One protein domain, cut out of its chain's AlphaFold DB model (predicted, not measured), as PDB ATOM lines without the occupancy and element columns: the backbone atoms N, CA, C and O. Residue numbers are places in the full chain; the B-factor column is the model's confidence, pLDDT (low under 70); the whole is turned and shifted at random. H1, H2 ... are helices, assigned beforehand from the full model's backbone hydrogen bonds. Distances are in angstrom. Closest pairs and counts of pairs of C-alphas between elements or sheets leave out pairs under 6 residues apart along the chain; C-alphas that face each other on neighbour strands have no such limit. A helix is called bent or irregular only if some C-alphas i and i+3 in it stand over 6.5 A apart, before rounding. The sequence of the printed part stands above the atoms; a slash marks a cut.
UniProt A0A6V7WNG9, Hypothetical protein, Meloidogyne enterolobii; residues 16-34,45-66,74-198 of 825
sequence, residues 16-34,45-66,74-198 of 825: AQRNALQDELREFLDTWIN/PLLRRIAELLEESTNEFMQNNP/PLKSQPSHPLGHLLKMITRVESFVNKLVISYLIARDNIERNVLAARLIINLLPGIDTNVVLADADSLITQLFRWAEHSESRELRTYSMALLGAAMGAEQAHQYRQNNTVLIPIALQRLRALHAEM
ATOM      1  N   ALA A  16      97.705   4.293  73.138       84.06
ATOM      2  CA  ALA A  16      98.726   3.255  73.265       84.06
ATOM      3  C   ALA A  16      98.304   1.927  72.608       84.06
ATOM      4  O   ALA A  16      99.102   1.339  71.875       84.06
ATOM      5  N   GLN A  17      97.055   1.480  72.806       82.88
ATOM      6  CA  GLN A  17      96.506   0.285  72.148       82.88
ATOM      7  C   GLN A  17      96.488   0.448  70.622       82.88
ATOM      8  O   GLN A  17      96.927  -0.452  69.905       82.88
ATOM      9  N   ARG A  18      96.044   1.609  70.113       85.94
ATOM     10  CA  ARG A  18      96.090   1.921  68.679       85.94
ATOM     11  C   ARG A  18      97.516   1.822  68.147       85.94
ATOM     12  O   ARG A  18      97.731   1.130  67.157       85.94
ATOM     13  N   ASN A  19      98.464   2.512  68.780       88.75
ATOM     14  CA  ASN A  19      99.840   2.569  68.295       88.75
ATOM     15  C   ASN A  19     100.469   1.160  68.255       88.75
ATOM     16  O   ASN A  19     101.070   0.802  67.250       88.75
ATOM     17  N   ALA A  20     100.242   0.327  69.278       91.06
ATOM     18  CA  ALA A  20     100.728  -1.055  69.304       91.06
ATOM     19  C   ALA A  20     100.162  -1.918  68.157       91.06
ATOM     20  O   ALA A  20     100.923  -2.605  67.478       91.06
ATOM     21  N   LEU A  21      98.851  -1.836  67.888       91.12
ATOM     22  CA  LEU A  21      98.218  -2.540  66.761       91.12
ATOM     23  C   LEU A  21      98.704  -2.020  65.396       91.12
ATOM     24  O   LEU A  21      98.774  -2.781  64.430       91.12
ATOM     25  N   GLN A  22      99.044  -0.729  65.298       91.44
ATOM     26  CA  GLN A  22      99.664  -0.161  64.100       91.44
ATOM     27  C   GLN A  22     101.096  -0.675  63.907       91.44
ATOM     28  O   GLN A  22     101.456  -1.011  62.783       91.44
ATOM     29  N   ASP A  23     101.902  -0.776  64.963       92.69
ATOM     30  CA  ASP A  23     103.277  -1.276  64.854       92.69
ATOM     31  C   ASP A  23     103.317  -2.784  64.518       92.69
ATOM     32  O   ASP A  23     104.081  -3.183  63.639       92.69
ATOM     33  N   GLU A  24     102.434  -3.610  65.098       93.94
ATOM     34  CA  GLU A  24     102.289  -5.037  64.737       93.94
ATOM     35  C   GLU A  24     101.882  -5.218  63.262       93.94
ATOM     36  O   GLU A  24     102.521  -5.947  62.500       93.94
ATOM     37  N   LEU A  25     100.841  -4.505  62.816       93.94
ATOM     38  CA  LEU A  25     100.388  -4.572  61.426       93.94
ATOM     39  C   LEU A  25     101.434  -4.017  60.444       93.94
ATOM     40  O   LEU A  25     101.499  -4.454  59.292       93.94
ATOM     41  N   ARG A  26     102.278  -3.082  60.886       94.12
ATOM     42  CA  ARG A  26     103.412  -2.582  60.107       94.12
ATOM     43  C   ARG A  26     104.501  -3.639  59.953       94.12
ATOM     44  O   ARG A  26     104.944  -3.847  58.830       94.12
ATOM     45  N   GLU A  27     104.861  -4.361  61.016       95.06
ATOM     46  CA  GLU A  27     105.795  -5.496  60.937       95.06
ATOM     47  C   GLU A  27     105.283  -6.577  59.969       95.06
ATOM     48  O   GLU A  27     106.055  -7.122  59.173       95.06
ATOM     49  N   PHE A  28     103.971  -6.842  59.953       95.00
ATOM     50  CA  PHE A  28     103.365  -7.748  58.974       95.00
ATOM     51  C   PHE A  28     103.496  -7.240  57.529       95.00
ATOM     52  O   PHE A  28     103.885  -8.006  56.644       95.00
ATOM     53  N   LEU A  29     103.207  -5.960  57.271       93.94
ATOM     54  CA  LEU A  29     103.325  -5.370  55.931       93.94
ATOM     55  C   LEU A  29     104.787  -5.296  55.463       93.94
ATOM     56  O   LEU A  29     105.074  -5.680  54.329       93.94
ATOM     57  N   ASP A  30     105.720  -4.906  56.332       93.75
ATOM     58  CA  ASP A  30     107.155  -4.887  56.032       93.75
ATOM     59  C   ASP A  30     107.684  -6.313  55.776       93.75
ATOM     60  O   ASP A  30     108.467  -6.530  54.848       93.75
ATOM     61  N   THR A  31     107.206  -7.324  56.512       93.88
ATOM     62  CA  THR A  31     107.519  -8.741  56.244       93.88
ATOM     63  C   THR A  31     107.042  -9.173  54.853       93.88
ATOM     64  O   THR A  31     107.782  -9.849  54.134       93.88
ATOM     65  N   TRP A  32     105.838  -8.760  54.438       95.38
ATOM     66  CA  TRP A  32     105.324  -9.037  53.094       95.38
ATOM     67  C   TRP A  32     106.134  -8.335  51.998       95.38
ATOM     68  O   TRP A  32     106.506  -8.977  51.013       95.38
ATOM     69  N   ILE A  33     106.460  -7.050  52.174       92.69
ATOM     70  CA  ILE A  33     107.278  -6.283  51.219       92.69
ATOM     71  C   ILE A  33     108.618  -6.994  50.984       92.69
ATOM     72  O   ILE A  33     109.017  -7.176  49.837       92.69
ATOM     73  N   ASN A  34     109.268  -7.466  52.051       91.88
ATOM     74  CA  ASN A  34     110.573  -8.126  51.972       91.88
ATOM     75  C   ASN A  34     110.541  -9.575  51.441       91.88
ATOM     76  O   ASN A  34     111.592 -10.070  51.036       91.88
ATOM     77  N   PRO A  45     100.175 -17.937  56.467       95.19
ATOM     78  CA  PRO A  45     100.206 -17.585  57.889       95.19
ATOM     79  C   PRO A  45     100.078 -16.079  58.135       95.19
ATOM     80  O   PRO A  45      99.430 -15.668  59.097       95.19
ATOM     81  N   LEU A  46     100.648 -15.253  57.251       95.12
ATOM     82  CA  LEU A  46     100.600 -13.798  57.364       95.12
ATOM     83  C   LEU A  46      99.199 -13.256  57.049       95.12
ATOM     84  O   LEU A  46      98.652 -12.490  57.840       95.12
ATOM     85  N   LEU A  47      98.576 -13.713  55.952       95.06
ATOM     86  CA  LEU A  47      97.186 -13.351  55.625       95.06
ATOM     87  C   LEU A  47      96.232 -13.729  56.763       95.06
ATOM     88  O   LEU A  47      95.321 -12.972  57.092       95.06
ATOM     89  N   ARG A  48      96.471 -14.884  57.402       95.94
ATOM     90  CA  ARG A  48      95.698 -15.343  58.559       95.94
ATOM     91  C   ARG A  48      95.837 -14.398  59.758       95.94
ATOM     92  O   ARG A  48      94.814 -14.073  60.353       95.94
ATOM     93  N   ARG A  49      97.049 -13.919  60.075       96.44
ATOM     94  CA  ARG A  49      97.278 -12.953  61.167       96.44
ATOM     95  C   ARG A  49      96.659 -11.585  60.905       96.44
ATOM     96  O   ARG A  49      95.975 -11.073  61.782       96.44
ATOM     97  N   ILE A  50      96.812 -11.038  59.699       95.81
ATOM     98  CA  ILE A  50      96.190  -9.751  59.342       95.81
ATOM     99  C   ILE A  50      94.653  -9.861  59.426       95.81
ATOM    100  O   ILE A  50      94.005  -8.969  59.967       95.81
ATOM    101  N   ALA A  51      94.063 -10.972  58.968       95.94
ATOM    102  CA  ALA A  51      92.619 -11.202  59.082       95.94
ATOM    103  C   ALA A  51      92.142 -11.400  60.537       95.94
ATOM    104  O   ALA A  51      91.049 -10.963  60.879       95.94
ATOM    105  N   GLU A  52      92.942 -12.034  61.402       95.31
ATOM    106  CA  GLU A  52      92.644 -12.159  62.838       95.31
ATOM    107  C   GLU A  52      92.662 -10.793  63.547       95.31
ATOM    108  O   GLU A  52      91.688 -10.454  64.216       95.31
ATOM    109  N   LEU A  53      93.705  -9.988  63.320       95.31
ATOM    110  CA  LEU A  53      93.867  -8.640  63.880       95.31
ATOM    111  C   LEU A  53      92.746  -7.684  63.431       95.31
ATOM    112  O   LEU A  53      92.198  -6.933  64.240       95.31
ATOM    113  N   LEU A  54      92.357  -7.733  62.150       94.88
ATOM    114  CA  LEU A  54      91.232  -6.939  61.653       94.88
ATOM    115  C   LEU A  54      89.885  -7.425  62.197       94.88
ATOM    116  O   LEU A  54      89.047  -6.583  62.510       94.88
ATOM    117  N   GLU A  55      89.648  -8.734  62.338       94.56
ATOM    118  CA  GLU A  55      88.392  -9.246  62.911       94.56
ATOM    119  C   GLU A  55      88.232  -8.857  64.382       94.56
ATOM    120  O   GLU A  55      87.144  -8.441  64.781       94.56
ATOM    121  N   GLU A  56      89.310  -8.915  65.167       92.06
ATOM    122  CA  GLU A  56      89.310  -8.486  66.566       92.06
ATOM    123  C   GLU A  56      88.986  -6.989  66.687       92.06
ATOM    124  O   GLU A  56      87.981  -6.639  67.309       92.06
ATOM    125  N   SER A  57      89.714  -6.112  65.982       91.31
ATOM    126  CA  SER A  57      89.437  -4.666  66.023       91.31
ATOM    127  C   SER A  57      88.086  -4.287  65.389       91.31
ATOM    128  O   SER A  57      87.435  -3.333  65.816       91.31
ATOM    129  N   THR A  58      87.589  -5.054  64.414       91.19
ATOM    130  CA  THR A  58      86.234  -4.877  63.854       91.19
ATOM    131  C   THR A  58      85.150  -5.283  64.854       91.19
ATOM    132  O   THR A  58      84.088  -4.655  64.930       91.19
ATOM    133  N   ASN A  59      85.412  -6.301  65.675       89.94
ATOM    134  CA  ASN A  59      84.507  -6.711  66.739       89.94
ATOM    135  C   ASN A  59      84.548  -5.769  67.958       89.94
ATOM    136  O   ASN A  59      83.509  -5.587  68.592       89.94
ATOM    137  N   GLU A  60      85.692  -5.152  68.276       88.00
ATOM    138  CA  GLU A  60      85.796  -4.030  69.229       88.00
ATOM    139  C   GLU A  60      85.017  -2.803  68.734       88.00
ATOM    140  O   GLU A  60      84.153  -2.295  69.449       88.00
ATOM    141  N   PHE A  61      85.219  -2.390  67.477       88.88
ATOM    142  CA  PHE A  61      84.521  -1.248  66.874       88.88
ATOM    143  C   PHE A  61      82.997  -1.379  67.000       88.88
ATOM    144  O   PHE A  61      82.323  -0.462  67.461       88.88
ATOM    145  N   MET A  62      82.443  -2.555  66.680       85.94
ATOM    146  CA  MET A  62      81.007  -2.815  66.820       85.94
ATOM    147  C   MET A  62      80.529  -3.098  68.262       85.94
ATOM    148  O   MET A  62      79.329  -3.302  68.462       85.94
ATOM    149  N   GLN A  63      81.406  -3.132  69.273       85.12
ATOM    150  CA  GLN A  63      80.997  -3.071  70.687       85.12
ATOM    151  C   GLN A  63      80.740  -1.626  71.139       85.12
ATOM    152  O   GLN A  63      79.877  -1.410  71.986       85.12
ATOM    153  N   ASN A  64      81.365  -0.632  70.496       84.50
ATOM    154  CA  ASN A  64      81.094   0.797  70.719       84.50
ATOM    155  C   ASN A  64      79.768   1.278  70.094       84.50
ATOM    156  O   ASN A  64      79.562   2.483  69.958       84.50
ATOM    157  N   ASN A  65      78.898   0.352  69.670       83.44
ATOM    158  CA  ASN A  65      77.584   0.598  69.069       83.44
ATOM    159  C   ASN A  65      77.578   1.739  68.014       83.44
ATOM    160  O   ASN A  65      76.897   2.749  68.211       83.44
ATOM    161  N   PRO A  66      78.351   1.621  66.913       88.81
ATOM    162  CA  PRO A  66      78.302   2.563  65.796       88.81
ATOM    163  C   PRO A  66      76.936   2.511  65.090       88.81
ATOM    164  O   PRO A  66      76.197   1.536  65.226       88.81
ATOM    165  N   PRO A  74      85.570   3.861  58.908       88.06
ATOM    166  CA  PRO A  74      85.567   3.950  60.379       88.06
ATOM    167  C   PRO A  74      86.320   5.135  61.013       88.06
ATOM    168  O   PRO A  74      85.921   5.625  62.064       88.06
ATOM    169  N   LEU A  75      87.366   5.661  60.359       86.00
ATOM    170  CA  LEU A  75      88.035   6.914  60.769       86.00
ATOM    171  C   LEU A  75      87.129   8.150  60.839       86.00
ATOM    172  O   LEU A  75      87.511   9.126  61.476       86.00
ATOM    173  N   LYS A  76      86.005   8.159  60.123       82.19
ATOM    174  CA  LYS A  76      85.107   9.315  60.013       82.19
ATOM    175  C   LYS A  76      83.931   9.214  60.987       82.19
ATOM    176  O   LYS A  76      83.422  10.241  61.423       82.19
ATOM    177  N   SER A  77      83.540   7.990  61.351       79.56
ATOM    178  CA  SER A  77      82.493   7.692  62.333       79.56
ATOM    179  C   SER A  77      83.034   7.553  63.766       79.56
ATOM    180  O   SER A  77      82.397   8.049  64.692       79.56
ATOM    181  N   GLN A  78      84.227   6.972  63.973       81.81
ATOM    182  CA  GLN A  78      84.949   6.978  65.261       81.81
ATOM    183  C   GLN A  78      86.467   7.225  65.061       81.81
ATOM    184  O   GLN A  78      87.253   6.273  65.049       81.81
ATOM    185  N   PRO A  79      86.927   8.491  64.941       82.75
ATOM    186  CA  PRO A  79      88.326   8.827  64.624       82.75
ATOM    187  C   PRO A  79      89.384   8.293  65.606       82.75
ATOM    188  O   PRO A  79      90.537   8.077  65.224       82.75
ATOM    189  N   SER A  80      89.005   8.074  66.867       83.19
ATOM    190  CA  SER A  80      89.868   7.519  67.915       83.19
ATOM    191  C   SER A  80      90.068   6.001  67.813       83.19
ATOM    192  O   SER A  80      91.031   5.487  68.381       83.19
ATOM    193  N   HIS A  81      89.197   5.275  67.101       87.56
ATOM    194  CA  HIS A  81      89.184   3.814  67.120       87.56
ATOM    195  C   HIS A  81      90.288   3.193  66.236       87.56
ATOM    196  O   HIS A  81      90.417   3.595  65.075       87.56
ATOM    197  N   PRO A  82      91.042   2.170  66.704       89.38
ATOM    198  CA  PRO A  82      92.156   1.596  65.946       89.38
ATOM    199  C   PRO A  82      91.805   1.125  64.533       89.38
ATOM    200  O   PRO A  82      92.510   1.495  63.594       89.38
ATOM    201  N   LEU A  83      90.693   0.390  64.367       91.81
ATOM    202  CA  LEU A  83      90.224  -0.176  63.090       91.81
ATOM    203  C   LEU A  83      90.433   0.747  61.880       91.81
ATOM    204  O   LEU A  83      91.008   0.334  60.875       91.81
ATOM    205  N   GLY A  84      89.990   2.003  61.969       90.31
ATOM    206  CA  GLY A  84      90.075   2.932  60.846       90.31
ATOM    207  C   GLY A  84      91.517   3.257  60.436       90.31
ATOM    208  O   GLY A  84      91.804   3.422  59.249       90.31
ATOM    209  N   HIS A  85      92.440   3.328  61.394       90.75
ATOM    210  CA  HIS A  85      93.859   3.570  61.120       90.75
ATOM    211  C   HIS A  85      94.526   2.331  60.512       90.75
ATOM    212  O   HIS A  85      95.352   2.475  59.612       90.75
ATOM    213  N   LEU A  86      94.121   1.134  60.949       93.94
ATOM    214  CA  LEU A  86      94.588  -0.151  60.419       93.94
ATOM    215  C   LEU A  86      94.155  -0.335  58.954       93.94
ATOM    216  O   LEU A  86      95.003  -0.575  58.094       93.94
ATOM    217  N   LEU A  87      92.868  -0.114  58.652       93.56
ATOM    218  CA  LEU A  87      92.326  -0.130  57.286       93.56
ATOM    219  C   LEU A  87      93.095   0.830  56.370       93.56
ATOM    220  O   LEU A  87      93.673   0.401  55.372       93.56
ATOM    221  N   LYS A  88      93.194   2.110  56.760       91.88
ATOM    222  CA  LYS A  88      93.911   3.152  56.005       91.88
ATOM    223  C   LYS A  88      95.400   2.853  55.814       91.88
ATOM    224  O   LYS A  88      96.001   3.374  54.877       91.88
ATOM    225  N   MET A  89      96.024   2.068  56.691       92.56
ATOM    226  CA  MET A  89      97.424   1.678  56.530       92.56
ATOM    227  C   MET A  89      97.587   0.550  55.509       92.56
ATOM    228  O   MET A  89      98.479   0.644  54.671       92.56
ATOM    229  N   ILE A  90      96.707  -0.458  55.514       93.12
ATOM    230  CA  ILE A  90      96.735  -1.545  54.520       93.12
ATOM    231  C   ILE A  90      96.388  -1.011  53.128       93.12
ATOM    232  O   ILE A  90      97.092  -1.310  52.167       93.12
ATOM    233  N   THR A  91      95.342  -0.189  53.002       89.12
ATOM    234  CA  THR A  91      94.868   0.281  51.687       89.12
ATOM    235  C   THR A  91      95.782   1.321  51.041       89.12
ATOM    236  O   THR A  91      95.732   1.508  49.829       89.12
ATOM    237  N   ARG A  92      96.703   1.919  51.810       90.19
ATOM    238  CA  ARG A  92      97.840   2.698  51.290       90.19
ATOM    239  C   ARG A  92      98.943   1.847  50.655       90.19
ATOM    240  O   ARG A  92      99.758   2.389  49.915       90.19
ATOM    241  N   VAL A  93      99.000   0.543  50.932       91.44
ATOM    242  CA  VAL A  93      99.937  -0.384  50.281       91.44
ATOM    243  C   VAL A  93      99.232  -0.999  49.071       91.44
ATOM    244  O   VAL A  93      98.858  -2.170  49.062       91.44
ATOM    245  N   GLU A  94      99.032  -0.187  48.030       88.56
ATOM    246  CA  GLU A  94      98.319  -0.576  46.800       88.56
ATOM    247  C   GLU A  94      98.874  -1.869  46.183       88.56
ATOM    248  O   GLU A  94      98.121  -2.716  45.707       88.56
ATOM    249  N   SER A  95     100.195  -2.078  46.245       91.31
ATOM    250  CA  SER A  95     100.849  -3.306  45.780       91.31
ATOM    251  C   SER A  95     100.395  -4.557  46.544       91.31
ATOM    252  O   SER A  95     100.234  -5.607  45.922       91.31
ATOM    253  N   PHE A  96     100.129  -4.455  47.851       92.81
ATOM    254  CA  PHE A  96      99.588  -5.548  48.663       92.81
ATOM    255  C   PHE A  96      98.133  -5.836  48.294       92.81
ATOM    256  O   PHE A  96      97.798  -6.990  48.029       92.81
ATOM    257  N   VAL A  97      97.283  -4.806  48.202       89.94
ATOM    258  CA  VAL A  97      95.861  -4.961  47.833       89.94
ATOM    259  C   VAL A  97      95.721  -5.557  46.426       89.94
ATOM    260  O   VAL A  97      95.004  -6.539  46.235       89.94
ATOM    261  N   ASN A  98      96.491  -5.055  45.458       88.94
ATOM    262  CA  ASN A  98      96.508  -5.584  44.095       88.94
ATOM    263  C   ASN A  98      97.026  -7.033  44.043       88.94
ATOM    264  O   ASN A  98      96.470  -7.859  43.318       88.94
ATOM    265  N   LYS A  99      98.042  -7.397  44.842       90.50
ATOM    266  CA  LYS A  99      98.497  -8.796  44.945       90.50
ATOM    267  C   LYS A  99      97.436  -9.692  45.589       90.50
ATOM    268  O   LYS A  99      97.224 -10.811  45.119       90.50
ATOM    269  N   LEU A 100      96.752  -9.197  46.619       91.19
ATOM    270  CA  LEU A 100      95.696  -9.900  47.340       91.19
ATOM    271  C   LEU A 100      94.535 -10.271  46.410       91.19
ATOM    272  O   LEU A 100      94.147 -11.437  46.367       91.19
ATOM    273  N   VAL A 101      94.049  -9.321  45.609       88.06
ATOM    274  CA  VAL A 101      92.950  -9.547  44.658       88.06
ATOM    275  C   VAL A 101      93.407 -10.347  43.433       88.06
ATOM    276  O   VAL A 101      92.800 -11.361  43.100       88.06
ATOM    277  N   ILE A 102      94.495  -9.949  42.767       86.38
ATOM    278  CA  ILE A 102      94.857 -10.504  41.449       86.38
ATOM    279  C   ILE A 102      95.639 -11.825  41.565       86.38
ATOM    280  O   ILE A 102      95.513 -12.691  40.703       86.38
ATOM    281  N   SER A 103      96.467 -12.001  42.605       88.44
ATOM    282  CA  SER A 103      97.363 -13.168  42.748       88.44
ATOM    283  C   SER A 103      97.007 -14.131  43.885       88.44
ATOM    284  O   SER A 103      97.356 -15.305  43.779       88.44
ATOM    285  N   TYR A 104      96.379 -13.674  44.976       92.31
ATOM    286  CA  TYR A 104      96.081 -14.534  46.134       92.31
ATOM    287  C   TYR A 104      94.626 -15.011  46.188       92.31
ATOM    288  O   TYR A 104      94.407 -16.161  46.550       92.31
ATOM    289  N   LEU A 105      93.649 -14.187  45.795       90.81
ATOM    290  CA  LEU A 105      92.244 -14.598  45.688       90.81
ATOM    291  C   LEU A 105      92.000 -15.522  44.489       90.81
ATOM    292  O   LEU A 105      91.197 -16.443  44.586       90.81
ATOM    293  N   ILE A 106      92.707 -15.298  43.375       87.50
ATOM    294  CA  ILE A 106      92.653 -16.129  42.158       87.50
ATOM    295  C   ILE A 106      93.893 -17.042  42.063       87.50
ATOM    296  O   ILE A 106      94.414 -17.310  40.976       87.50
ATOM    297  N   ALA A 107      94.402 -17.530  43.201       86.06
ATOM    298  CA  ALA A 107      95.498 -18.492  43.196       86.06
ATOM    299  C   ALA A 107      95.002 -19.831  42.623       86.06
ATOM    300  O   ALA A 107      94.035 -20.435  43.105       86.06
ATOM    301  N   ARG A 108      95.667 -20.305  41.565       82.25
ATOM    302  CA  ARG A 108      95.350 -21.603  40.954       82.25
ATOM    303  C   ARG A 108      95.641 -22.722  41.947       82.25
ATOM    304  O   ARG A 108      96.673 -22.703  42.613       82.25
ATOM    305  N   ASP A 109      94.706 -23.660  42.035       79.06
ATOM    306  CA  ASP A 109      94.820 -24.927  42.766       79.06
ATOM    307  C   ASP A 109      95.145 -24.808  44.277       79.06
ATOM    308  O   ASP A 109      95.453 -25.804  44.929       79.06
ATOM    309  N   ASN A 110      95.012 -23.611  44.868       89.06
ATOM    310  CA  ASN A 110      95.254 -23.346  46.290       89.06
ATOM    311  C   ASN A 110      94.007 -22.752  46.969       89.06
ATOM    312  O   ASN A 110      93.880 -21.543  47.166       89.06
ATOM    313  N   ILE A 111      93.071 -23.634  47.335       90.50
ATOM    314  CA  ILE A 111      91.791 -23.258  47.958       90.50
ATOM    315  C   ILE A 111      92.005 -22.538  49.298       90.50
ATOM    316  O   ILE A 111      91.293 -21.577  49.574       90.50
ATOM    317  N   GLU A 112      92.996 -22.935  50.108       92.75
ATOM    318  CA  GLU A 112      93.276 -22.264  51.388       92.75
ATOM    319  C   GLU A 112      93.674 -20.796  51.179       92.75
ATOM    320  O   GLU A 112      93.142 -19.910  51.849       92.75
ATOM    321  N   ARG A 113      94.560 -20.517  50.214       93.94
ATOM    322  CA  ARG A 113      94.985 -19.148  49.900       93.94
ATOM    323  C   ARG A 113      93.818 -18.303  49.385       93.94
ATOM    324  O   ARG A 113      93.660 -17.178  49.848       93.94
ATOM    325  N   ASN A 114      92.954 -18.873  48.542       94.38
ATOM    326  CA  ASN A 114      91.749 -18.198  48.051       94.38
ATOM    327  C   ASN A 114      90.765 -17.887  49.200       94.38
ATOM    328  O   ASN A 114      90.230 -16.782  49.273       94.38
ATOM    329  N   VAL A 115      90.574 -18.821  50.144       95.44
ATOM    330  CA  VAL A 115      89.758 -18.629  51.362       95.44
ATOM    331  C   VAL A 115      90.337 -17.532  52.261       95.44
ATOM    332  O   VAL A 115      89.592 -16.668  52.721       95.44
ATOM    333  N   LEU A 116      91.650 -17.539  52.510       95.62
ATOM    334  CA  LEU A 116      92.323 -16.539  53.347       95.62
ATOM    335  C   LEU A 116      92.328 -15.148  52.701       95.62
ATOM    336  O   LEU A 116      92.110 -14.157  53.395       95.62
ATOM    337  N   ALA A 117      92.520 -15.069  51.383       94.75
ATOM    338  CA  ALA A 117      92.436 -13.819  50.641       94.75
ATOM    339  C   ALA A 117      91.011 -13.247  50.666       94.75
ATOM    340  O   ALA A 117      90.836 -12.077  50.998       94.75
ATOM    341  N   ALA A 118      89.988 -14.071  50.412       95.00
ATOM    342  CA  ALA A 118      88.592 -13.642  50.484       95.00
ATOM    343  C   ALA A 118      88.199 -13.179  51.901       95.00
ATOM    344  O   ALA A 118      87.601 -12.115  52.055       95.00
ATOM    345  N   ARG A 119      88.612 -13.922  52.942       95.56
ATOM    346  CA  ARG A 119      88.455 -13.539  54.359       95.56
ATOM    347  C   ARG A 119      89.068 -12.166  54.644       95.56
ATOM    348  O   ARG A 119      88.452 -11.343  55.319       95.56
ATOM    349  N   LEU A 120      90.278 -11.907  54.146       94.88
ATOM    350  CA  LEU A 120      90.949 -10.628  54.362       94.88
ATOM    351  C   LEU A 120      90.246  -9.485  53.614       94.88
ATOM    352  O   LEU A 120      89.985  -8.452  54.221       94.88
ATOM    353  N   ILE A 121      89.869  -9.678  52.346       93.50
ATOM    354  CA  ILE A 121      89.176  -8.648  51.553       93.50
ATOM    355  C   ILE A 121      87.832  -8.268  52.192       93.50
ATOM    356  O   ILE A 121      87.535  -7.081  52.269       93.50
ATOM    357  N   ILE A 122      87.064  -9.223  52.738       93.88
ATOM    358  CA  ILE A 122      85.801  -8.931  53.448       93.88
ATOM    359  C   ILE A 122      86.021  -7.992  54.645       93.88
ATOM    360  O   ILE A 122      85.245  -7.063  54.847       93.88
ATOM    361  N   ASN A 123      87.096  -8.185  55.415       93.81
ATOM    362  CA  ASN A 123      87.440  -7.280  56.517       93.81
ATOM    363  C   ASN A 123      87.989  -5.922  56.037       93.81
ATOM    364  O   ASN A 123      87.927  -4.948  56.781       93.81
ATOM    365  N   LEU A 124      88.501  -5.840  54.804       93.06
ATOM    366  CA  LEU A 124      88.964  -4.596  54.185       93.06
ATOM    367  C   LEU A 124      87.845  -3.782  53.516       93.06
ATOM    368  O   LEU A 124      88.101  -2.625  53.193       93.06
ATOM    369  N   LEU A 125      86.630  -4.325  53.337       90.44
ATOM    370  CA  LEU A 125      85.517  -3.652  52.642       90.44
ATOM    371  C   LEU A 125      85.236  -2.211  53.125       90.44
ATOM    372  O   LEU A 125      85.131  -1.341  52.268       90.44
ATOM    373  N   PRO A 126      85.213  -1.880  54.438       88.12
ATOM    374  CA  PRO A 126      85.007  -0.495  54.894       88.12
ATOM    375  C   PRO A 126      86.184   0.456  54.590       88.12
ATOM    376  O   PRO A 126      86.126   1.638  54.931       88.12
ATOM    377  N   GLY A 127      87.277  -0.075  54.031       82.81
ATOM    378  CA  GLY A 127      88.523   0.606  53.685       82.81
ATOM    379  C   GLY A 127      88.765   0.815  52.184       82.81
ATOM    380  O   GLY A 127      89.660   1.590  51.843       82.81
ATOM    381  N   ILE A 128      88.020   0.136  51.302       85.06
ATOM    382  CA  ILE A 128      88.257   0.098  49.845       85.06
ATOM    383  C   ILE A 128      87.025   0.531  49.045       85.06
ATOM    384  O   ILE A 128      85.895   0.275  49.450       85.06
ATOM    385  N   ASP A 129      87.240   1.131  47.871       78.50
ATOM    386  CA  ASP A 129      86.178   1.273  46.870       78.50
ATOM    387  C   ASP A 129      85.975  -0.080  46.179       78.50
ATOM    388  O   ASP A 129      86.868  -0.593  45.499       78.50
ATOM    389  N   THR A 130      84.810  -0.689  46.383       77.88
ATOM    390  CA  THR A 130      84.513  -2.028  45.870       77.88
ATOM    391  C   THR A 130      84.325  -2.056  44.357       77.88
ATOM    392  O   THR A 130      84.574  -3.094  43.748       77.88
ATOM    393  N   ASN A 131      83.971  -0.936  43.723       70.06
ATOM    394  CA  ASN A 131      83.852  -0.868  42.269       70.06
ATOM    395  C   ASN A 131      85.249  -0.916  41.639       70.06
ATOM    396  O   ASN A 131      85.534  -1.800  40.833       70.06
ATOM    397  N   VAL A 132      86.153  -0.050  42.108       72.19
ATOM    398  CA  VAL A 132      87.547   0.020  41.630       72.19
ATOM    399  C   VAL A 132      88.325  -1.268  41.933       72.19
ATOM    400  O   VAL A 132      89.159  -1.694  41.140       72.19
ATOM    401  N   VAL A 133      88.079  -1.907  43.084       73.25
ATOM    402  CA  VAL A 133      88.869  -3.072  43.528       73.25
ATOM    403  C   VAL A 133      88.278  -4.422  43.088       73.25
ATOM    404  O   VAL A 133      89.030  -5.390  42.977       73.25
ATOM    405  N   LEU A 134      86.965  -4.523  42.828       72.62
ATOM    406  CA  LEU A 134      86.303  -5.796  42.481       72.62
ATOM    407  C   LEU A 134      85.545  -5.779  41.143       72.62
ATOM    408  O   LEU A 134      85.535  -6.812  40.472       72.62
ATOM    409  N   ALA A 135      84.915  -4.666  40.746       60.59
ATOM    410  CA  ALA A 135      84.040  -4.630  39.565       60.59
ATOM    411  C   ALA A 135      84.805  -4.486  38.236       60.59
ATOM    412  O   ALA A 135      84.422  -5.127  37.260       60.59
ATOM    413  N   ASP A 136      85.939  -3.773  38.208       61.84
ATOM    414  CA  ASP A 136      86.812  -3.635  37.018       61.84
ATOM    415  C   ASP A 136      87.438  -4.969  36.527       61.84
ATOM    416  O   ASP A 136      88.172  -5.015  35.536       61.84
ATOM    417  N   ALA A 137      87.152  -6.086  37.205       67.06
ATOM    418  CA  ALA A 137      87.628  -7.422  36.878       67.06
ATOM    419  C   ALA A 137      86.467  -8.397  36.587       67.06
ATOM    420  O   ALA A 137      86.198  -9.309  37.370       67.06
ATOM    421  N   ASP A 138      85.854  -8.298  35.399       74.69
ATOM    422  CA  ASP A 138      84.825  -9.236  34.894       74.69
ATOM    423  C   ASP A 138      85.175 -10.722  35.129       74.69
ATOM    424  O   ASP A 138      84.312 -11.561  35.420       74.69
ATOM    425  N   SER A 139      86.461 -11.065  34.987       82.69
ATOM    426  CA  SER A 139      86.982 -12.423  35.175       82.69
ATOM    427  C   SER A 139      86.996 -12.869  36.642       82.69
ATOM    428  O   SER A 139      86.771 -14.051  36.907       82.69
ATOM    429  N   LEU A 140      87.183 -11.939  37.586       88.06
ATOM    430  CA  LEU A 140      87.034 -12.177  39.020       88.06
ATOM    431  C   LEU A 140      85.559 -12.348  39.381       88.06
ATOM    432  O   LEU A 140      85.220 -13.361  39.984       88.06
ATOM    433  N   ILE A 141      84.677 -11.428  38.970       89.69
ATOM    434  CA  ILE A 141      83.233 -11.523  39.250       89.69
ATOM    435  C   ILE A 141      82.663 -12.852  38.727       89.69
ATOM    436  O   ILE A 141      82.024 -13.602  39.468       89.69
ATOM    437  N   THR A 142      82.994 -13.223  37.486       90.06
ATOM    438  CA  THR A 142      82.614 -14.518  36.890       90.06
ATOM    439  C   THR A 142      83.121 -15.716  37.706       90.06
ATOM    440  O   THR A 142      82.439 -16.739  37.810       90.06
ATOM    441  N   GLN A 143      84.316 -15.619  38.295       91.56
ATOM    442  CA  GLN A 143      84.897 -16.689  39.104       91.56
ATOM    443  C   GLN A 143      84.317 -16.739  40.530       91.56
ATOM    444  O   GLN A 143      84.120 -17.837  41.053       91.56
ATOM    445  N   LEU A 144      83.952 -15.593  41.115       94.00
ATOM    446  CA  LEU A 144      83.213 -15.506  42.376       94.00
ATOM    447  C   LEU A 144      81.829 -16.156  42.249       94.00
ATOM    448  O   LEU A 144      81.466 -16.942  43.120       94.00
ATOM    449  N   PHE A 145      81.092 -15.936  41.149       95.31
ATOM    450  CA  PHE A 145      79.830 -16.651  40.888       95.31
ATOM    451  C   PHE A 145      80.033 -18.174  40.874       95.31
ATOM    452  O   PHE A 145      79.360 -18.896  41.612       95.31
ATOM    453  N   ARG A 146      81.027 -18.669  40.123       94.12
ATOM    454  CA  ARG A 146      81.355 -20.107  40.077       94.12
ATOM    455  C   ARG A 146      81.696 -20.679  41.451       94.12
ATOM    456  O   ARG A 146      81.252 -21.779  41.773       94.12
ATOM    457  N   TRP A 147      82.476 -19.964  42.265       95.31
ATOM    458  CA  TRP A 147      82.792 -20.418  43.619       95.31
ATOM    459  C   TRP A 147      81.582 -20.360  44.551       95.31
ATOM    460  O   TRP A 147      81.375 -21.310  45.301       95.31
ATOM    461  N   ALA A 148      80.769 -19.303  44.486       96.19
ATOM    462  CA  ALA A 148      79.552 -19.150  45.276       96.19
ATOM    463  C   ALA A 148      78.555 -20.288  45.009       96.19
ATOM    464  O   ALA A 148      77.996 -20.858  45.949       96.19
ATOM    465  N   GLU A 149      78.372 -20.670  43.746       94.94
ATOM    466  CA  GLU A 149      77.553 -21.814  43.341       94.94
ATOM    467  C   GLU A 149      78.182 -23.155  43.766       94.94
ATOM    468  O   GLU A 149      77.563 -23.905  44.525       94.94
ATOM    469  N   HIS A 150      79.408 -23.443  43.304       91.50
ATOM    470  CA  HIS A 150      79.928 -24.810  43.148       91.50
ATOM    471  C   HIS A 150      81.180 -25.165  43.980       91.50
ATOM    472  O   HIS A 150      81.619 -26.311  43.922       91.50
ATOM    473  N   SER A 151      81.790 -24.241  44.736       91.12
ATOM    474  CA  SER A 151      83.038 -24.547  45.469       91.12
ATOM    475  C   SER A 151      82.831 -25.572  46.591       91.12
ATOM    476  O   SER A 151      81.801 -25.561  47.265       91.12
ATOM    477  N   GLU A 152      83.818 -26.436  46.841       86.62
ATOM    478  CA  GLU A 152      83.753 -27.473  47.885       86.62
ATOM    479  C   GLU A 152      83.841 -26.881  49.306       86.62
ATOM    480  O   GLU A 152      83.107 -27.301  50.206       86.62
ATOM    481  N   SER A 153      84.671 -25.848  49.500       92.69
ATOM    482  CA  SER A 153      84.815 -25.131  50.779       92.69
ATOM    483  C   SER A 153      83.559 -24.317  51.111       92.69
ATOM    484  O   SER A 153      83.081 -23.519  50.299       92.69
ATOM    485  N   ARG A 154      83.043 -24.493  52.336       93.62
ATOM    486  CA  ARG A 154      81.915 -23.723  52.898       93.62
ATOM    487  C   ARG A 154      82.256 -22.238  52.963       93.62
ATOM    488  O   ARG A 154      81.476 -21.395  52.535       93.62
ATOM    489  N   GLU A 155      83.465 -21.960  53.423       95.00
ATOM    490  CA  GLU A 155      84.057 -20.640  53.566       95.00
ATOM    491  C   GLU A 155      84.144 -19.946  52.203       95.00
ATOM    492  O   GLU A 155      83.615 -18.849  52.048       95.00
ATOM    493  N   LEU A 156      84.720 -20.596  51.181       95.12
ATOM    494  CA  LEU A 156      84.890 -19.977  49.864       95.12
ATOM    495  C   LEU A 156      83.552 -19.712  49.161       95.12
ATOM    496  O   LEU A 156      83.412 -18.663  48.534       95.12
ATOM    497  N   ARG A 157      82.556 -20.606  49.289       95.81
ATOM    498  CA  ARG A 157      81.193 -20.354  48.775       95.81
ATOM    499  C   ARG A 157      80.603 -19.076  49.377       95.81
ATOM    500  O   ARG A 157      80.121 -18.210  48.650       95.81
ATOM    501  N   THR A 158      80.661 -18.964  50.699       96.25
ATOM    502  CA  THR A 158      80.012 -17.893  51.463       96.25
ATOM    503  C   THR A 158      80.755 -16.565  51.350       96.25
ATOM    504  O   THR A 158      80.129 -15.528  51.145       96.25
ATOM    505  N   TYR A 159      82.088 -16.578  51.388       96.81
ATOM    506  CA  TYR A 159      82.885 -15.376  51.149       96.81
ATOM    507  C   TYR A 159      82.719 -14.865  49.713       96.81
ATOM    508  O   TYR A 159      82.639 -13.657  49.508       96.81
ATOM    509  N   SER A 160      82.583 -15.759  48.724       95.62
ATOM    510  CA  SER A 160      82.305 -15.343  47.344       95.62
ATOM    511  C   SER A 160      80.936 -14.672  47.207       95.62
ATOM    512  O   SER A 160      80.827 -13.686  46.489       95.62
ATOM    513  N   MET A 161      79.908 -15.137  47.934       95.81
ATOM    514  CA  MET A 161      78.612 -14.444  48.000       95.81
ATOM    515  C   MET A 161      78.758 -13.034  48.599       95.81
ATOM    516  O   MET A 161      78.300 -12.075  47.986       95.81
ATOM    517  N   ALA A 162      79.444 -12.879  49.734       94.62
ATOM    518  CA  ALA A 162      79.638 -11.565  50.356       94.62
ATOM    519  C   ALA A 162      80.425 -10.582  49.469       94.62
ATOM    520  O   ALA A 162      80.040  -9.419  49.351       94.62
ATOM    521  N   LEU A 163      81.490 -11.049  48.805       93.69
ATOM    522  CA  LEU A 163      82.275 -10.237  47.868       93.69
ATOM    523  C   LEU A 163      81.482  -9.859  46.611       93.69
ATOM    524  O   LEU A 163      81.622  -8.737  46.135       93.69
ATOM    525  N   LEU A 164      80.617 -10.749  46.105       93.81
ATOM    526  CA  LEU A 164      79.650 -10.385  45.067       93.81
ATOM    527  C   LEU A 164      78.708  -9.295  45.578       93.81
ATOM    528  O   LEU A 164      78.593  -8.268  44.927       93.81
ATOM    529  N   GLY A 165      78.087  -9.473  46.748       91.94
ATOM    530  CA  GLY A 165      77.187  -8.483  47.350       91.94
ATOM    531  C   GLY A 165      77.807  -7.089  47.445       91.94
ATOM    532  O   GLY A 165      77.200  -6.117  47.007       91.94
ATOM    533  N   ALA A 166      79.055  -7.008  47.907       90.62
ATOM    534  CA  ALA A 166      79.809  -5.760  48.000       90.62
ATOM    535  C   ALA A 166      80.148  -5.109  46.639       90.62
ATOM    536  O   ALA A 166      80.437  -3.913  46.597       90.62
ATOM    537  N   ALA A 167      80.108  -5.868  45.538       89.19
ATOM    538  CA  ALA A 167      80.316  -5.396  44.166       89.19
ATOM    539  C   ALA A 167      79.007  -5.251  43.352       89.19
ATOM    540  O   ALA A 167      79.041  -4.817  42.200       89.19
ATOM    541  N   MET A 168      77.840  -5.612  43.904       87.38
ATOM    542  CA  MET A 168      76.553  -5.504  43.206       87.38
ATOM    543  C   MET A 168      75.952  -4.099  43.344       87.38
ATOM    544  O   MET A 168      75.123  -3.844  44.210       87.38
ATOM    545  N   GLY A 169      76.316  -3.195  42.434       82.69
ATOM    546  CA  GLY A 169      75.496  -2.016  42.121       82.69
ATOM    547  C   GLY A 169      74.310  -2.360  41.203       82.69
ATOM    548  O   GLY A 169      74.254  -3.446  40.628       82.69
ATOM    549  N   ALA A 170      73.382  -1.419  40.996       80.19
ATOM    550  CA  ALA A 170      72.226  -1.611  40.104       80.19
ATOM    551  C   ALA A 170      72.616  -1.951  38.647       80.19
ATOM    552  O   ALA A 170      71.969  -2.780  38.006       80.19
ATOM    553  N   GLU A 171      73.702  -1.360  38.139       84.44
ATOM    554  CA  GLU A 171      74.285  -1.682  36.829       84.44
ATOM    555  C   GLU A 171      74.837  -3.115  36.790       84.44
ATOM    556  O   GLU A 171      74.512  -3.894  35.892       84.44
ATOM    557  N   GLN A 172      75.584  -3.512  37.823       86.75
ATOM    558  CA  GLN A 172      76.177  -4.847  37.934       86.75
ATOM    559  C   GLN A 172      75.111  -5.941  38.114       86.75
ATOM    560  O   GLN A 172      75.214  -7.024  37.534       86.75
ATOM    561  N   ALA A 173      74.021  -5.642  38.828       86.31
ATOM    562  CA  ALA A 173      72.866  -6.528  38.942       86.31
ATOM    563  C   ALA A 173      72.191  -6.795  37.580       86.31
ATOM    564  O   ALA A 173      71.735  -7.920  37.348       86.31
ATOM    565  N   HIS A 174      72.183  -5.806  36.671       87.88
ATOM    566  CA  HIS A 174      71.737  -5.968  35.283       87.88
ATOM    567  C   HIS A 174      72.750  -6.750  34.431       87.88
ATOM    568  O   HIS A 174      72.362  -7.719  33.775       87.88
ATOM    569  N   GLN A 175      74.036  -6.377  34.465       89.44
ATOM    570  CA  GLN A 175      75.113  -7.047  33.719       89.44
ATOM    571  C   GLN A 175      75.152  -8.552  34.026       89.44
ATOM    572  O   GLN A 175      75.119  -9.384  33.117       89.44
ATOM    573  N   TYR A 176      75.105  -8.913  35.311       90.12
ATOM    574  CA  TYR A 176      75.181 -10.294  35.789       90.12
ATOM    575  C   TYR A 176      73.817 -10.959  36.033       90.12
ATOM    576  O   TYR A 176      73.732 -11.990  36.703       90.12
ATOM    577  N   ARG A 177      72.725 -10.430  35.457       90.50
ATOM    578  CA  ARG A 177      71.353 -10.944  35.668       90.50
ATOM    579  C   ARG A 177      71.178 -12.445  35.393       90.50
ATOM    580  O   ARG A 177      70.399 -13.105  36.080       90.50
ATOM    581  N   GLN A 178      71.922 -13.009  34.435       91.62
ATOM    582  CA  GLN A 178      71.879 -14.450  34.135       91.62
ATOM    583  C   GLN A 178      72.455 -15.291  35.283       91.62
ATOM    584  O   GLN A 178      71.861 -16.297  35.661       91.62
ATOM    585  N   ASN A 179      73.563 -14.851  35.883       93.69
ATOM    586  CA  ASN A 179      74.160 -15.491  37.053       93.69
ATOM    587  C   ASN A 179      73.289 -15.291  38.302       93.69
ATOM    588  O   ASN A 179      73.036 -16.243  39.037       93.69
ATOM    589  N   ASN A 180      72.750 -14.084  38.505       93.44
ATOM    590  CA  ASN A 180      71.837 -13.781  39.613       93.44
ATOM    591  C   ASN A 180      70.571 -14.663  39.581       93.44
ATOM    592  O   ASN A 180      70.144 -15.153  40.625       93.44
ATOM    593  N   THR A 181      70.038 -14.969  38.391       93.12
ATOM    594  CA  THR A 181      68.920 -15.920  38.203       93.12
ATOM    595  C   THR A 181      69.226 -17.327  38.744       93.12
ATOM    596  O   THR A 181      68.313 -18.011  39.197       93.12
ATOM    597  N   VAL A 182      70.492 -17.763  38.745       95.06
ATOM    598  CA  VAL A 182      70.917 -19.070  39.284       95.06
ATOM    599  C   VAL A 182      71.295 -18.968  40.767       95.06
ATOM    600  O   VAL A 182      70.922 -19.828  41.568       95.06
ATOM    601  N   LEU A 183      72.008 -17.908  41.159       96.38
ATOM    602  CA  LEU A 183      72.581 -17.787  42.498       96.38
ATOM    603  C   LEU A 183      71.571 -17.335  43.567       96.38
ATOM    604  O   LEU A 183      71.662 -17.801  44.702       96.38
ATOM    605  N   ILE A 184      70.578 -16.498  43.235       96.12
ATOM    606  CA  ILE A 184      69.527 -16.067  44.180       96.12
ATOM    607  C   ILE A 184      68.709 -17.265  44.722       96.12
ATOM    608  O   ILE A 184      68.579 -17.374  45.947       96.12
ATOM    609  N   PRO A 185      68.221 -18.214  43.891       96.56
ATOM    610  CA  PRO A 185      67.610 -19.460  44.364       96.56
ATOM    611  C   PRO A 185      68.486 -20.251  45.342       96.56
ATOM    612  O   PRO A 185      68.013 -20.692  46.393       96.56
ATOM    613  N   ILE A 186      69.776 -20.400  45.019       96.56
ATOM    614  CA  ILE A 186      70.754 -21.142  45.827       96.56
ATOM    615  C   ILE A 186      70.988 -20.439  47.172       96.56
ATOM    616  O   ILE A 186      71.004 -21.094  48.216       96.56
ATOM    617  N   ALA A 187      71.127 -19.112  47.166       96.81
ATOM    618  CA  ALA A 187      71.261 -18.290  48.363       96.81
ATOM    619  C   ALA A 187      70.037 -18.432  49.283       96.81
ATOM    620  O   ALA A 187      70.194 -18.764  50.457       96.81
ATOM    621  N   LEU A 188      68.817 -18.293  48.748       96.69
ATOM    622  CA  LEU A 188      67.571 -18.464  49.510       96.69
ATOM    623  C   LEU A 188      67.401 -19.890  50.065       96.69
ATOM    624  O   LEU A 188      66.928 -20.063  51.190       96.69
ATOM    625  N   GLN A 189      67.806 -20.921  49.315       96.00
ATOM    626  CA  GLN A 189      67.767 -22.309  49.786       96.00
ATOM    627  C   GLN A 189      68.764 -22.560  50.930       96.00
ATOM    628  O   GLN A 189      68.396 -23.187  51.926       96.00
ATOM    629  N   ARG A 190      69.999 -22.049  50.825       95.56
ATOM    630  CA  ARG A 190      71.000 -22.132  51.904       95.56
ATOM    631  C   ARG A 190      70.542 -21.373  53.145       95.56
ATOM    632  O   ARG A 190      70.608 -21.922  54.239       95.56
ATOM    633  N   LEU A 191      70.006 -20.165  52.967       96.25
ATOM    634  CA  LEU A 191      69.506 -19.321  54.053       96.25
ATOM    635  C   LEU A 191      68.409 -20.034  54.866       96.25
ATOM    636  O   LEU A 191      68.469 -20.043  56.092       96.25
ATOM    637  N   ARG A 192      67.472 -20.737  54.203       95.31
ATOM    638  CA  ARG A 192      66.483 -21.606  54.878       95.31
ATOM    639  C   ARG A 192      67.119 -22.723  55.702       95.31
ATOM    640  O   ARG A 192      66.707 -22.935  56.840       95.31
ATOM    641  N   ALA A 193      68.069 -23.456  55.120       95.56
ATOM    642  CA  ALA A 193      68.699 -24.598  55.778       95.56
ATOM    643  C   ALA A 193      69.477 -24.160  57.030       95.56
ATOM    644  O   ALA A 193      69.278 -24.722  58.103       95.56
ATOM    645  N   LEU A 194      70.275 -23.097  56.905       94.94
ATOM    646  CA  LEU A 194      71.054 -22.518  58.000       94.94
ATOM    647  C   LEU A 194      70.161 -21.916  59.090       94.94
ATOM    648  O   LEU A 194      70.452 -22.075  60.273       94.94
ATOM    649  N   HIS A 195      69.052 -21.267  58.722       92.88
ATOM    650  CA  HIS A 195      68.105 -20.754  59.710       92.88
ATOM    651  C   HIS A 195      67.432 -21.900  60.485       92.88
ATOM    652  O   HIS A 195      67.341 -21.833  61.708       92.88
ATOM    653  N   ALA A 196      67.036 -22.990  59.818       92.00
ATOM    654  CA  ALA A 196      66.501 -24.177  60.490       92.00
ATOM    655  C   ALA A 196      67.537 -24.830  61.432       92.00
ATOM    656  O   ALA A 196      67.225 -25.077  62.597       92.00
ATOM    657  N   GLU A 197      68.777 -25.017  60.965       93.19
ATOM    658  CA  GLU A 197      69.906 -25.532  61.757       93.19
ATOM    659  C   GLU A 197      70.181 -24.649  62.991       93.19
ATOM    660  O   GLU A 197      70.393 -25.148  64.098       93.19
ATOM    661  N   MET A 198      70.130 -23.321  62.840       90.94
ATOM    662  CA  MET A 198      70.280 -22.363  63.939       90.94
ATOM    663  C   MET A 198      69.151 -22.492  64.978       90.94
ATOM    664  O   MET A 198      69.414 -22.425  66.182       90.94
TER     665      MET A 198
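Overview. This is residues 16 to 34, 45 to 66 and 74 to 198 of the 825 residues of the protein "Hypothetical protein" of Meloidogyne enterolobii (UniProt A0A6V7WNG9). H6 lies in the middle between two groups of helices: on one side the up-and-down bundle of H1, H2 and H4, on the other the hairpin of H8 and H9. H5 folds back with H6 as a second hairpin, H11 packs on H8 at the far end, and its residues 191 to 198 stick out. The printed part has 166 residues with eleven named helices, H1 to H11 in chain order, and no named strand, class all helix. It is compact, with a radius of gyration of the C-alphas of 16.7 A and spans of 49 by 37 by 31 A.

Along the chain. H1, residues 16 to 34, starts with C-alpha 16 at (98.726, 3.255, 73.265) and is 26.9 A long. H2 is residues 45 to 61, 24.4 A; H3 residues 74 to 77; H4 residues 82 to 91; H5 residues 94 to 104. H6, residues 111 to 127, is 24.8 A long and irregular: C-alphas 123 and 126 are 7.4 A apart. H7 is residues 130 to 135, H8 residues 138 to 150, H9 residues 154 to 167 and 20.4 A, and H10 residues 170 to 175. H11, residues 177 to 198, is 30.5 A long, has a kink of 25 degrees near residue 184, and ends with C-alpha 198 at (70.280, -22.363, 63.939).

Arrangement. H1 touches H2 with residues 25 to 32 alone, closest C-alphas Phe 28 and Leu 46, 6.8 A, at a shallow tilt of 24 degrees, opposite ways. H4, the hub, touches five helices, among them H1, closest C-alphas Arg 18 and Pro 82, 4.8 A, and H3 only at the corner, Leu 75 and Gly 84, 4.5 A. H6 touches H2, closest C-alphas Ala 51 and Leu 120, 5.0 A. The hairpin of H5 and H6 has Tyr 104 and Ala 117 closest, C-alphas 5.8 A apart. H6 touches H9, closest C-alphas Val 115 and Leu 156, 5.3 A. In the hairpin of H8 and H9 the C-alphas of Ala 148 and Arg 157 are closest, 4.0 A. H7 touches H9, closest C-alphas Thr 130 and Ala 167, 5.6 A. H11 touches H8, closest C-alphas Glu 149 and Leu 183, 6.5 A; H10 touches no helix. Every O i to N i+4 pair is within hydrogen-bond range in H1, H2, H4, H5, H7, H8, H9 and H10, against 11 of 13 in H6 and 15 of 18 in H11; H3 is too short for one.

Size, cuts and confidence. The C-alphas farthest apart, of Ala 16 and Gln 178, are 50.6 A apart. Residues 35 to 44 and 67 to 73 are not printed, with C-alpha gaps of 15.2 A and 9.2 A. No link printed whole is long. Residues 135 to 137 are under 70 in pLDDT; the mean of the printed part is 90.1.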